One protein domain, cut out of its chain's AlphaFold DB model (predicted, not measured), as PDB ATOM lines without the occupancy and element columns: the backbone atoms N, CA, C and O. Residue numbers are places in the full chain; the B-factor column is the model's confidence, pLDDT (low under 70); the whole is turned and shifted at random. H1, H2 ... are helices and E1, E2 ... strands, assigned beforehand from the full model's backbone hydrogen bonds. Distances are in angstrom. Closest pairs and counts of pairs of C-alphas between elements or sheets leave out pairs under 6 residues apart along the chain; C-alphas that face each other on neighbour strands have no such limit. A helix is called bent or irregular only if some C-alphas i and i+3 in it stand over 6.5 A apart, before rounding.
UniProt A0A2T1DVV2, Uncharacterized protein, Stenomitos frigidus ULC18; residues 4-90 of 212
ATOM      1  N   GLU A   4     208.128 147.613 157.614       70.38
ATOM      2  CA  GLU A   4     209.107 148.349 156.797       70.38
ATOM      3  C   GLU A   4     208.449 149.079 155.609       70.38
ATOM      4  O   GLU A   4     208.755 150.239 155.329       70.38
ATOM      5  N   ASN A   5     207.480 148.431 154.948       83.94
ATOM      6  CA  ASN A   5     206.709 149.033 153.854       83.94
ATOM      7  C   ASN A   5     205.744 150.120 154.357       83.94
ATOM      8  O   ASN A   5     205.410 151.035 153.602       83.94
ATOM      9  N   THR A   6     205.292 150.018 155.609       85.88
ATOM     10  CA  THR A   6     204.475 151.042 156.267       85.88
ATOM     11  C   THR A   6     205.325 152.263 156.628       85.88
ATOM     12  O   THR A   6     204.962 153.371 156.242       85.88
ATOM     13  N   GLU A   7     206.488 152.083 157.268       87.69
ATOM     14  CA  GLU A   7     207.387 153.195 157.621       87.69
ATOM     15  C   GLU A   7     207.879 153.949 156.379       87.69
ATOM     16  O   GLU A   7     207.770 155.174 156.313       87.69
ATOM     17  N   SER A   8     208.359 153.224 155.361       88.38
ATOM     18  CA  SER A   8     208.807 153.821 154.097       88.38
ATOM     19  C   SER A   8     207.702 154.645 153.422       88.38
ATOM     20  O   SER A   8     207.972 155.699 152.842       88.38
ATOM     21  N   PHE A   9     206.442 154.217 153.550       90.06
ATOM     22  CA  PHE A   9     205.304 154.981 153.058       90.06
ATOM     23  C   PHE A   9     205.019 156.231 153.908       90.06
ATOM     24  O   PHE A   9     204.906 157.315 153.337       90.06
ATOM     25  N   VAL A  10     204.958 156.130 155.241       87.62
ATOM     26  CA  VAL A  10     204.724 157.290 156.129       87.62
ATOM     27  C   VAL A  10     205.790 158.370 155.903       87.62
ATOM     28  O   VAL A  10     205.450 159.539 155.723       87.62
ATOM     29  N   ARG A  11     207.063 157.972 155.779       88.50
ATOM     30  CA  ARG A  11     208.197 158.845 155.418       88.50
ATOM     31  C   ARG A  11     208.031 159.540 154.065       88.50
ATOM     32  O   ARG A  11     208.471 160.676 153.888       88.50
ATOM     33  N   SER A  12     207.360 158.902 153.105       87.25
ATOM     34  CA  SER A  12     207.108 159.512 151.795       87.25
ATOM     35  C   SER A  12     206.079 160.653 151.844       87.25
ATOM     36  O   SER A  12     206.199 161.591 151.056       87.25
ATOM     37  N   ILE A  13     205.137 160.612 152.798       85.12
ATOM     38  CA  ILE A  13     204.091 161.630 153.005       85.12
ATOM     39  C   ILE A  13     204.555 162.733 153.978       85.12
ATOM     40  O   ILE A  13     204.483 163.920 153.658       85.12
ATOM     41  N   LEU A  14     205.066 162.341 155.152       82.75
ATOM     42  CA  LEU A  14     205.426 163.245 156.258       82.75
ATOM     43  C   LEU A  14     206.879 163.754 156.202       82.75
ATOM     44  O   LEU A  14     207.281 164.599 157.003       82.75
ATOM     45  N   GLY A  15     207.688 163.239 155.275       80.19
ATOM     46  CA  GLY A  15     209.131 163.475 155.250       80.19
ATOM     47  C   GLY A  15     209.887 162.691 156.326       80.19
ATOM     48  O   GLY A  15     209.307 162.165 157.275       80.19
ATOM     49  N   ASP A  16     211.203 162.606 156.152       76.88
ATOM     50  CA  ASP A  16     212.088 161.849 157.041       76.88
ATOM     51  C   ASP A  16     212.503 162.621 158.296       76.88
ATOM     52  O   ASP A  16     212.750 162.007 159.337       76.88
ATOM     53  N   ASP A  17     212.561 163.950 158.184       71.31
ATOM     54  CA  ASP A  17     213.025 164.857 159.230       71.31
ATOM     55  C   ASP A  17     212.100 164.800 160.455       71.31
ATOM     56  O   ASP A  17     210.877 164.941 160.338       71.31
ATOM     57  N   ASP A  18     212.699 164.588 161.628       78.38
ATOM     58  CA  ASP A  18     212.052 164.487 162.943       78.38
ATOM     59  C   ASP A  18     210.894 163.466 163.041       78.38
ATOM     60  O   ASP A  18     210.011 163.612 163.890       78.38
ATOM     61  N   LEU A  19     210.886 162.426 162.187       87.38
ATOM     62  CA  LEU A  19     209.936 161.307 162.253       87.38
ATOM     63  C   LEU A  19     210.518 160.117 163.041       87.38
ATOM     64  O   LEU A  19     211.414 159.407 162.563       87.38
ATOM     65  N   HIS A  20     209.956 159.859 164.224       88.75
ATOM     66  CA  HIS A  20     210.435 158.859 165.186       88.75
ATOM     67  C   HIS A  20     209.352 157.826 165.545       88.75
ATOM     68  O   HIS A  20     208.186 158.200 165.658       88.75
ATOM     69  N   PRO A  21     209.693 156.540 165.761       90.31
ATOM     70  CA  PRO A  21     208.731 155.541 166.222       90.31
ATOM     71  C   PRO A  21     208.278 155.825 167.663       90.31
ATOM     72  O   PRO A  21     209.078 156.239 168.503       90.31
ATOM     73  N   VAL A  22     207.001 155.578 167.956       89.75
ATOM     74  CA  VAL A  22     206.371 155.857 169.254       89.75
ATOM     75  C   VAL A  22     205.355 154.774 169.626       89.75
ATOM     76  O   VAL A  22     204.664 154.229 168.764       89.75
ATOM     77  N   THR A  23     205.236 154.493 170.926       88.56
ATOM     78  CA  THR A  23     204.113 153.740 171.497       88.56
ATOM     79  C   THR A  23     203.162 154.713 172.187       88.56
ATOM     80  O   THR A  23     203.589 155.495 173.033       88.56
ATOM     81  N   LEU A  24     201.879 154.654 171.841       80.31
ATOM     82  CA  LEU A  24     200.808 155.479 172.405       80.31
ATOM     83  C   LEU A  24     199.836 154.593 173.184       80.31
ATOM     84  O   LEU A  24     199.559 153.477 172.752       80.31
ATOM     85  N   THR A  25     199.273 155.089 174.284       78.50
ATOM     86  CA  THR A  25     198.171 154.411 174.985       78.50
ATOM     87  C   THR A  25     196.886 155.191 174.755       78.50
ATOM     88  O   THR A  25     196.823 156.374 175.074       78.50
ATOM     89  N   VAL A  26     195.869 154.518 174.222       71.25
ATOM     90  CA  VAL A  26     194.552 155.077 173.894       71.25
ATOM     91  C   VAL A  26     193.493 154.111 174.405       71.25
ATOM     92  O   VAL A  26     193.542 152.931 174.071       71.25
ATOM     93  N   ASN A  27     192.548 154.569 175.231       66.88
ATOM     94  CA  ASN A  27     191.511 153.719 175.844       66.88
ATOM     95  C   ASN A  27     192.075 152.499 176.611       66.88
ATOM     96  O   ASN A  27     191.469 151.429 176.642       66.88
ATOM     97  N   GLY A  28     193.284 152.624 177.172       72.50
ATOM     98  CA  GLY A  28     194.014 151.510 177.794       72.50
ATOM     99  C   GLY A  28     194.608 150.482 176.815       72.50
ATOM    100  O   GLY A  28     195.235 149.523 177.259       72.50
ATOM    101  N   GLN A  29     194.454 150.672 175.502       79.69
ATOM    102  CA  GLN A  29     195.090 149.873 174.452       79.69
ATOM    103  C   GLN A  29     196.381 150.547 173.970       79.69
ATOM    104  O   GLN A  29     196.415 151.761 173.763       79.69
ATOM    105  N   SER A  30     197.443 149.764 173.771       85.00
ATOM    106  CA  SER A  30     198.728 150.273 173.279       85.00
ATOM    107  C   SER A  30     198.837 150.156 171.760       85.00
ATOM    108  O   SER A  30     198.761 149.057 171.210       85.00
ATOM    109  N   TRP A  31     199.099 151.279 171.101       87.31
ATOM    110  CA  TRP A  31     199.271 151.415 169.658       87.31
ATOM    111  C   TRP A  31     200.728 151.723 169.318       87.31
ATOM    112  O   TRP A  31     201.408 152.431 170.060       87.31
ATOM    113  N   GLN A  32     201.211 151.204 168.190       90.19
ATOM    114  CA  GLN A  32     202.530 151.534 167.642       90.19
ATOM    115  C   GLN A  32     202.356 152.439 166.426       90.19
ATOM    116  O   GLN A  32     201.440 152.235 165.634       90.19
ATOM    117  N   GLY A  33     203.243 153.412 166.254       90.12
ATOM    118  CA  GLY A  33     203.210 154.323 165.116       90.12
ATOM    119  C   GLY A  33     204.460 155.187 165.039       90.12
ATOM    120  O   GLY A  33     205.485 154.868 165.643       90.12
ATOM    121  N   TRP A  34     204.363 156.303 164.324       92.06
ATOM    122  CA  TRP A  34     205.423 157.306 164.219       92.06
ATOM    123  C   TRP A  34     204.895 158.687 164.610       92.06
ATOM    124  O   TRP A  34     203.766 159.033 164.272       92.06
ATOM    125  N   GLN A  35     205.716 159.476 165.298       87.56
ATOM    126  CA  GLN A  35     205.475 160.875 165.642       87.56
ATOM    127  C   GLN A  35     206.410 161.767 164.826       87.56
ATOM    128  O   GLN A  35     207.606 161.488 164.747       87.56
ATOM    129  N   LYS A  36     205.881 162.866 164.280       85.81
ATOM    130  CA  LYS A  36     206.658 163.992 163.757       85.81
ATOM    131  C   LYS A  36     206.719 165.108 164.806       85.81
ATOM    132  O   LYS A  36     205.705 165.439 165.428       85.81
ATOM    133  N   GLY A  37     207.917 165.648 165.036       74.06
ATOM    134  CA  GLY A  37     208.188 166.633 166.090       74.06
ATOM    135  C   GLY A  37     207.336 167.912 166.019       74.06
ATOM    136  O   GLY A  37     206.972 168.371 164.941       74.06
ATOM    137  N   ARG A  38     207.032 168.504 167.184       70.19
ATOM    138  CA  ARG A  38     206.211 169.723 167.338       70.19
ATOM    139  C   ARG A  38     206.720 170.886 166.472       70.19
ATOM    140  O   ARG A  38     207.871 171.305 166.609       70.19
ATOM    141  N   LEU A  39     205.829 171.475 165.669       63.31
ATOM    142  CA  LEU A  39     206.100 172.730 164.963       63.31
ATOM    143  C   LEU A  39     206.345 173.870 165.966       63.31
ATOM    144  O   LEU A  39     205.641 173.998 166.968       63.31
ATOM    145  N   LYS A  40     207.373 174.688 165.712       53.19
ATOM    146  CA  LYS A  40     207.752 175.791 166.609       53.19
ATOM    147  C   LYS A  40     206.706 176.906 166.592       53.19
ATOM    148  O   LYS A  40     206.043 177.137 165.588       53.19
ATOM    149  N   GLU A  41     206.580 177.569 167.736       44.03
ATOM    150  CA  GLU A  41     205.415 178.379 168.089       44.03
ATOM    151  C   GLU A  41     205.158 179.562 167.146       44.03
ATOM    152  O   GLU A  41     206.027 180.392 166.879       44.03
ATOM    153  N   GLY A  42     203.908 179.632 166.696       43.94
ATOM    154  CA  GLY A  42     203.288 180.714 165.947       43.94
ATOM    155  C   GLY A  42     201.769 180.534 166.019       43.94
ATOM    156  O   GLY A  42     201.291 179.423 166.258       43.94
ATOM    157  N   ALA A  43     201.006 181.613 165.849       41.19
ATOM    158  CA  ALA A  43     199.542 181.574 165.867       41.19
ATOM    159  C   ALA A  43     198.991 181.067 164.518       41.19
ATOM    160  O   ALA A  43     198.479 181.836 163.708       41.19
ATOM    161  N   PHE A  44     199.169 179.773 164.263       47.44
ATOM    162  CA  PHE A  44     198.634 179.063 163.100       47.44
ATOM    163  C   PHE A  44     197.186 178.624 163.368       47.44
ATOM    164  O   PHE A  44     196.897 178.180 164.480       47.44
ATOM    165  N   LYS A  45     196.281 178.671 162.372       53.06
ATOM    166  CA  LYS A  45     195.026 177.901 162.479       53.06
ATOM    167  C   LYS A  45     195.409 176.411 162.426       53.06
ATOM    168  O   LYS A  45     196.343 176.048 161.711       53.06
ATOM    169  N   GLU A  46     194.740 175.523 163.171       50.28
ATOM    170  CA  GLU A  46     195.205 174.120 163.299       50.28
ATOM    171  C   GLU A  46     195.202 173.339 161.954       50.28
ATOM    172  O   GLU A  46     195.959 172.381 161.785       50.28
ATOM    173  N   SER A  47     194.477 173.816 160.932       51.81
ATOM    174  CA  SER A  47     194.605 173.374 159.530       51.81
ATOM    175  C   SER A  47     196.009 173.566 158.942       51.81
ATOM    176  O   SER A  47     196.510 172.715 158.201       51.81
ATOM    177  N   ASP A  48     196.654 174.681 159.278       59.69
ATOM    178  CA  ASP A  48     197.962 175.072 158.754       59.69
ATOM    179  C   ASP A  48     199.066 174.246 159.425       59.69
ATOM    180  O   ASP A  48     200.077 173.935 158.799       59.69
ATOM    181  N   VAL A  49     198.838 173.826 160.678       63.25
ATOM    182  CA  VAL A  49     199.714 172.922 161.440       63.25
ATOM    183  C   VAL A  49     199.831 171.576 160.722       63.25
ATOM    184  O   VAL A  49     200.944 171.102 160.501       63.25
ATOM    185  N   PHE A  50     198.717 170.983 160.275       65.94
ATOM    186  CA  PHE A  50     198.762 169.754 159.470       65.94
ATOM    187  C   PHE A  50     199.484 169.988 158.142       65.94
ATOM    188  O   PHE A  50     200.372 169.223 157.771       65.94
ATOM    189  N   ALA A  51     199.138 171.064 157.435       65.25
ATOM    190  CA  ALA A  51     199.712 171.359 156.129       65.25
ATOM    191  C   ALA A  51     201.234 171.616 156.186       65.25
ATOM    192  O   ALA A  51     201.952 171.236 155.263       65.25
ATOM    193  N   ALA A  52     201.739 172.194 157.281       67.62
ATOM    194  CA  ALA A  52     203.162 172.429 157.529       67.62
ATOM    195  C   ALA A  52     203.950 171.174 157.961       67.62
ATOM    196  O   ALA A  52     205.180 171.180 157.893       67.62
ATOM    197  N   HIS A  53     203.278 170.089 158.361       71.81
ATOM    198  CA  HIS A  53     203.911 168.780 158.593       71.81
ATOM    199  C   HIS A  53     204.139 167.970 157.304       71.81
ATOM    200  O   HIS A  53     204.869 166.977 157.333       71.81
ATOM    201  N   LEU A  54     203.522 168.359 156.183       70.56
ATOM    202  CA  LEU A  54     203.601 167.629 154.916       70.56
ATOM    203  C   LEU A  54     204.827 168.012 154.080       70.56
ATOM    204  O   LEU A  54     205.290 169.149 154.068       70.56
ATOM    205  N   LYS A  55     205.326 167.040 153.307       66.88
ATOM    206  CA  LYS A  55     206.485 167.212 152.412       66.88
ATOM    207  C   LYS A  55     206.194 168.080 151.173       66.88
ATOM    208  O   LYS A  55     207.121 168.526 150.497       66.88
ATOM    209  N   THR A  56     204.921 168.291 150.841       54.00
ATOM    210  CA  THR A  56     204.454 169.092 149.697       54.00
ATOM    211  C   THR A  56     203.959 170.468 150.147       54.00
ATOM    212  O   THR A  56     203.655 170.682 151.315       54.00
ATOM    213  N   LYS A  57     203.897 171.443 149.227       51.97
ATOM    214  CA  LYS A  57     203.495 172.816 149.573       51.97
ATOM    215  C   LYS A  57     202.052 172.859 150.084       51.97
ATOM    216  O   LYS A  57     201.127 172.632 149.312       51.97
ATOM    217  N   ALA A  58     201.911 173.220 151.356       55.31
ATOM    218  CA  ALA A  58     200.665 173.404 152.088       55.31
ATOM    219  C   ALA A  58     199.537 174.083 151.280       55.31
ATOM    220  O   ALA A  58     199.556 175.292 151.051       55.31
ATOM    221  N   ASN A  59     198.520 173.300 150.919       55.09
ATOM    222  CA  ASN A  59     197.155 173.760 150.672       55.09
ATOM    223  C   ASN A  59     196.164 172.688 151.174       55.09
ATOM    224  O   ASN A  59     196.571 171.554 151.446       55.09
ATOM    225  N   ARG A  60     194.875 173.033 151.309       57.94
ATOM    226  CA  ARG A  60     193.838 172.115 151.826       57.94
ATOM    227  C   ARG A  60     193.768 170.807 151.027       57.94
ATOM    228  O   ARG A  60     193.761 169.734 151.621       57.94
ATOM    229  N   ASP A  61     193.813 170.891 149.702       62.66
ATOM    230  CA  ASP A  61     193.748 169.722 148.814       62.66
ATOM    231  C   ASP A  61     194.903 168.737 149.072       62.66
ATOM    232  O   ASP A  61     194.699 167.524 149.067       62.66
ATOM    233  N   SER A  62     196.108 169.251 149.351       66.25
ATOM    234  CA  SER A  62     197.283 168.439 149.693       66.25
ATOM    235  C   SER A  62     197.134 167.735 151.044       66.25
ATOM    236  O   SER A  62     197.607 166.609 151.190       66.25
ATOM    237  N   VAL A  63     196.458 168.366 152.013       67.25
ATOM    238  CA  VAL A  63     196.114 167.751 153.308       67.25
ATOM    239  C   VAL A  63     195.128 166.605 153.106       67.25
ATOM    240  O   VAL A  63     195.413 165.476 153.505       67.25
ATOM    241  N   GLU A  64     194.019 166.859 152.409       67.94
ATOM    242  CA  GLU A  64     193.016 165.834 152.110       67.94
ATOM    243  C   GLU A  64     193.598 164.688 151.258       67.94
ATOM    244  O   GLU A  64     193.265 163.523 151.474       67.94
ATOM    245  N   GLN A  65     194.512 164.974 150.323       73.50
ATOM    246  CA  GLN A  65     195.191 163.952 149.523       73.50
ATOM    247  C   GLN A  65     196.165 163.104 150.354       73.50
ATOM    248  O   GLN A  65     196.129 161.876 150.257       73.50
ATOM    249  N   ALA A  66     197.030 163.729 151.160       76.31
ATOM    250  CA  ALA A  66     197.973 163.026 152.033       76.31
ATOM    251  C   ALA A  66     197.241 162.085 153.000       76.31
ATOM    252  O   ALA A  66     197.623 160.928 153.169       76.31
ATOM    253  N   TRP A  67     196.139 162.573 153.566       75.00
ATOM    254  CA  TRP A  67     195.259 161.821 154.447       75.00
ATOM    255  C   TRP A  67     194.571 160.645 153.731       75.00
ATOM    256  O   TRP A  67     194.698 159.509 154.186       75.00
ATOM    257  N   ARG A  68     193.963 160.858 152.548       75.31
ATOM    258  CA  ARG A  68     193.343 159.778 151.741       75.31
ATOM    259  C   ARG A  68     194.347 158.675 151.373       75.31
ATOM    260  O   ARG A  68     193.984 157.498 151.344       75.31
ATOM    261  N   LEU A  69     195.611 159.028 151.116       83.19
ATOM    262  CA  LEU A  69     196.682 158.064 150.825       83.19
ATOM    263  C   LEU A  69     197.067 157.209 152.046       83.19
ATOM    264  O   LEU A  69     197.390 156.033 151.873       83.19
ATOM    265  N   CYS A  70     197.032 157.776 153.256       83.38
ATOM    266  CA  CYS A  70     197.252 157.039 154.502       83.38
ATOM    267  C   CYS A  70     196.049 156.153 154.862       83.38
ATOM    268  O   CYS A  70     196.237 154.964 155.130       83.38
ATOM    269  N   HIS A  71     194.823 156.678 154.756       76.62
ATOM    270  CA  HIS A  71     193.595 155.912 154.983       76.62
ATOM    271  C   HIS A  71     193.519 154.678 154.069       76.62
ATOM    272  O   HIS A  71     193.338 153.558 154.542       76.62
ATOM    273  N   GLY A  72     193.787 154.844 152.765       77.44
ATOM    274  CA  GLY A  72     193.844 153.747 151.785       77.44
ATOM    275  C   GLY A  72     194.945 152.698 152.025       77.44
ATOM    276  O   GLY A  72     195.128 151.795 151.207       77.44
ATOM    277  N   ARG A  73     195.698 152.814 153.125       84.31
ATOM    278  CA  ARG A  73     196.704 151.859 153.602       84.31
ATOM    279  C   ARG A  73     196.468 151.370 155.032       84.31
ATOM    280  O   ARG A  73     197.333 150.657 155.540       84.31
ATOM    281  N   ASP A  74     195.328 151.706 155.638       84.75
ATOM    282  CA  ASP A  74     195.012 151.416 157.043       84.75
ATOM    283  C   ASP A  74     196.032 152.067 158.002       84.75
ATOM    284  O   ASP A  74     196.656 151.422 158.847       84.75
ATOM    285  N   ILE A  75     196.272 153.370 157.791       86.12
ATOM    286  CA  ILE A  75     197.163 154.217 158.593       86.12
ATOM    287  C   ILE A  75     196.414 155.492 158.976       86.12
ATOM    288  O   ILE A  75     196.166 156.352 158.131       86.12
ATOM    289  N   ARG A  76     196.101 155.638 160.263       82.75
ATOM    290  CA  ARG A  76     195.454 156.831 160.802       82.75
ATOM    291  C   ARG A  76     196.453 157.977 160.951       82.75
ATOM    292  O   ARG A  76     197.547 157.761 161.471       82.75
ATOM    293  N   LEU A  77     196.064 159.193 160.567       79.81
ATOM    294  CA  LEU A  77     196.768 160.428 160.932       79.81
ATOM    295  C   LEU A  77     196.028 161.163 162.067       79.81
ATOM    296  O   LEU A  77     194.799 161.236 162.060       79.81
ATOM    297  N   TRP A  78     196.771 161.697 163.041       75.62
ATOM    298  CA  TRP A  78     196.235 162.411 164.214       75.62
ATOM    299  C   TRP A  78     197.175 163.537 164.658       75.62
ATOM    300  O   TRP A  78     198.376 163.307 164.779       75.62
ATOM    301  N   ILE A  79     196.648 164.732 164.939       72.06
ATOM    302  CA  ILE A  79     197.391 165.815 165.602       72.06
ATOM    303  C   ILE A  79     196.923 165.921 167.049       72.06
ATOM    304  O   ILE A  79     195.723 165.997 167.309       72.06
ATOM    305  N   ASN A  80     197.869 165.945 167.987       67.12
ATOM    306  CA  ASN A  80     197.565 166.174 169.396       67.12
ATOM    307  C   ASN A  80     197.515 167.675 169.737       67.12
ATOM    308  O   ASN A  80     198.056 168.515 169.020       67.12
ATOM    309  N   GLY A  81     196.976 168.009 170.914       57.22
ATOM    310  CA  GLY A  81     196.909 169.387 171.422       57.22
ATOM    311  C   GLY A  81     198.252 170.083 171.709       57.22
ATOM    312  O   GLY A  81     198.247 171.157 172.299       57.22
ATOM    313  N   THR A  82     199.400 169.507 171.322       63.06
ATOM    314  CA  THR A  82     200.702 170.202 171.325       63.06
ATOM    315  C   THR A  82     201.218 170.528 169.920       63.06
ATOM    316  O   THR A  82     202.290 171.124 169.803       63.06
ATOM    317  N   GLY A  83     200.482 170.174 168.859       66.25
ATOM    318  CA  GLY A  83     200.890 170.365 167.463       66.25
ATOM    319  C   GLY A  83     201.848 169.289 166.936       66.25
ATOM    320  O   GLY A  83     202.531 169.514 165.934       66.25
ATOM    321  N   SER A  84     201.934 168.132 167.604       76.31
ATOM    322  CA  SER A  84     202.659 166.958 167.095       76.31
ATOM    323  C   SER A  84     201.732 166.113 166.222       76.31
ATOM    324  O   SER A  84     200.620 165.800 166.646       76.31
ATOM    325  N   LEU A  85     202.196 165.719 165.033       80.56
ATOM    326  CA  LEU A  85     201.472 164.820 164.129       80.56
ATOM    327  C   LEU A  85     201.918 163.370 164.346       80.56
ATOM    328  O   LEU A  85     203.107 163.095 164.500       80.56
ATOM    329  N   PHE A  86     200.969 162.443 164.308       83.88
ATOM    330  CA  PHE A  86     201.173 161.010 164.475       83.88
ATOM    331  C   PHE A  86     200.615 160.232 163.281       83.88
ATOM    332  O   PHE A  86     199.607 160.626 162.695       83.88
ATOM    333  N   ALA A  87     201.252 159.105 162.961       87.88
ATOM    334  CA  ALA A  87     200.811 158.128 161.972       87.88
ATOM    335  C   ALA A  87     200.741 156.733 162.611       87.88
ATOM    336  O   ALA A  87     201.764 156.211 163.058       87.88
ATOM    337  N   ILE A  88     199.546 156.142 162.679       87.75
ATOM    338  CA  ILE A  88     199.243 154.975 163.521       87.75
ATOM    339  C   ILE A  88     198.508 153.911 162.681       87.75
ATOM    340  O   ILE A  88     197.347 154.113 162.321       87.75
ATOM    341  N   PRO A  89     199.154 152.789 162.316       88.50
ATOM    342  CA  PRO A  89     198.515 151.720 161.549       88.50
ATOM    343  C   PRO A  89     197.402 151.006 162.318       88.50
ATOM    344  O   PRO A  89     197.514 150.817 163.528       88.50
ATOM    345  N   GLN A  90     196.378 150.535 161.598       85.12
ATOM    346  CA  GLN A  90     195.306 149.663 162.110       85.12
ATOM    347  C   GLN A  90     194.436 150.277 163.224       85.12
ATOM    348  O   GLN A  90     193.644 149.575 163.855       85.12
TER     349      GLN A  90
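AT A GLANCE: This is residues 4 to 90 of the 212 residues of an uncharacterized protein of Stenomitos frigidus ULC18 (UniProt A0A2T1DVV2). A strongly twisted sheet of four strands makes one layer, and three helices over one of its faces make the other, two layers in all; H1 and H3 run nearly antiparallel and H2 stands steeply to both near one end of them. The hairpin E1 and E2 is bent, and its tip, residues 25 to 30, sticks out free. The printed part has 87 residues with three named helices and four named strands, in the order H1 E1 E2 H2 H3 E3 E4; the sheet's order is E1 E2 E4 E3, all antiparallel, and the class is mixed, helices and strands. The whole is compact, with a radius of gyration of the C-alphas of 12.5 A, and spans 33 by 24 by 21 A.

IN THESE COORDINATES: H1, residues 4 to 14, begins at C-alpha 4 (209.107, 148.349, 156.797) and is 15.4 A long. E1, residues 19 to 26, 20.3 A, bends by 53 degrees at residue 23, and E2, residues 29 to 36, 21.2 A, bends by 58 degrees at residue 32. H2 is residues 46 to 53, 11.2 A. H3, residues 60 to 71, is 16.5 A long and begins at C-alpha 60 (193.838, 172.115, 151.826). E3, residues 75 to 79, is 13.6 A long. E4, residues 85 to 89, is 13.7 A long and ends at C-alpha 89 (198.515, 151.720, 161.549).

HOW THE PARTS SIT: E1 and E2 form a hairpin, with N 22 and O 33 at 2.9 A. E2 and E4 are antiparallel at 132 degrees between directions, with N 34 and O 87 at 2.9 A. E4 and E3 form the other hairpin, with N 76 and O 88 at 2.8 A. The edge strands E1 and E3 are apart. H1 is on the sheet at a height of 9.0 A, over E2 and E4; it runs slantwise to the strands, at 37 degrees to E2 on the local plane. The closest C-alphas of H1 and E4 are those of Val 10 and Ala 87, 7.1 A apart. H3 is on the sheet at a height of 7.3 A, over none of the strands; its C-alpha 70 is 6.6 A from C-alpha 76 of E3, their closest pair. H1 and H3 are close but not clearly touching, at a shallow tilt of 8 degrees, opposite ways; the closest C-alphas are those of Ile 13 and Ala 66, 6.4 A. H2, also on the sheet, touches H3, which touches it with residues 60 to 63 alone; the closest C-alphas are those of Ala 51 and Val 63, 5.8 A apart, and the steep tilt of 69 degrees is only just short of about perpendicular. In H1, H2 and H3 every O i to N i+4 pair is within hydrogen-bond range.

THE WHOLE: The two C-alphas farthest apart are those of Gly 28 and Lys 57, 36.6 A. The printed part has no cut, and no link is long. Mean pLDDT of the printed part is 74.1; residue 27 and residues 39 to 52, 55 to 64 and 80 to 83 are under 70.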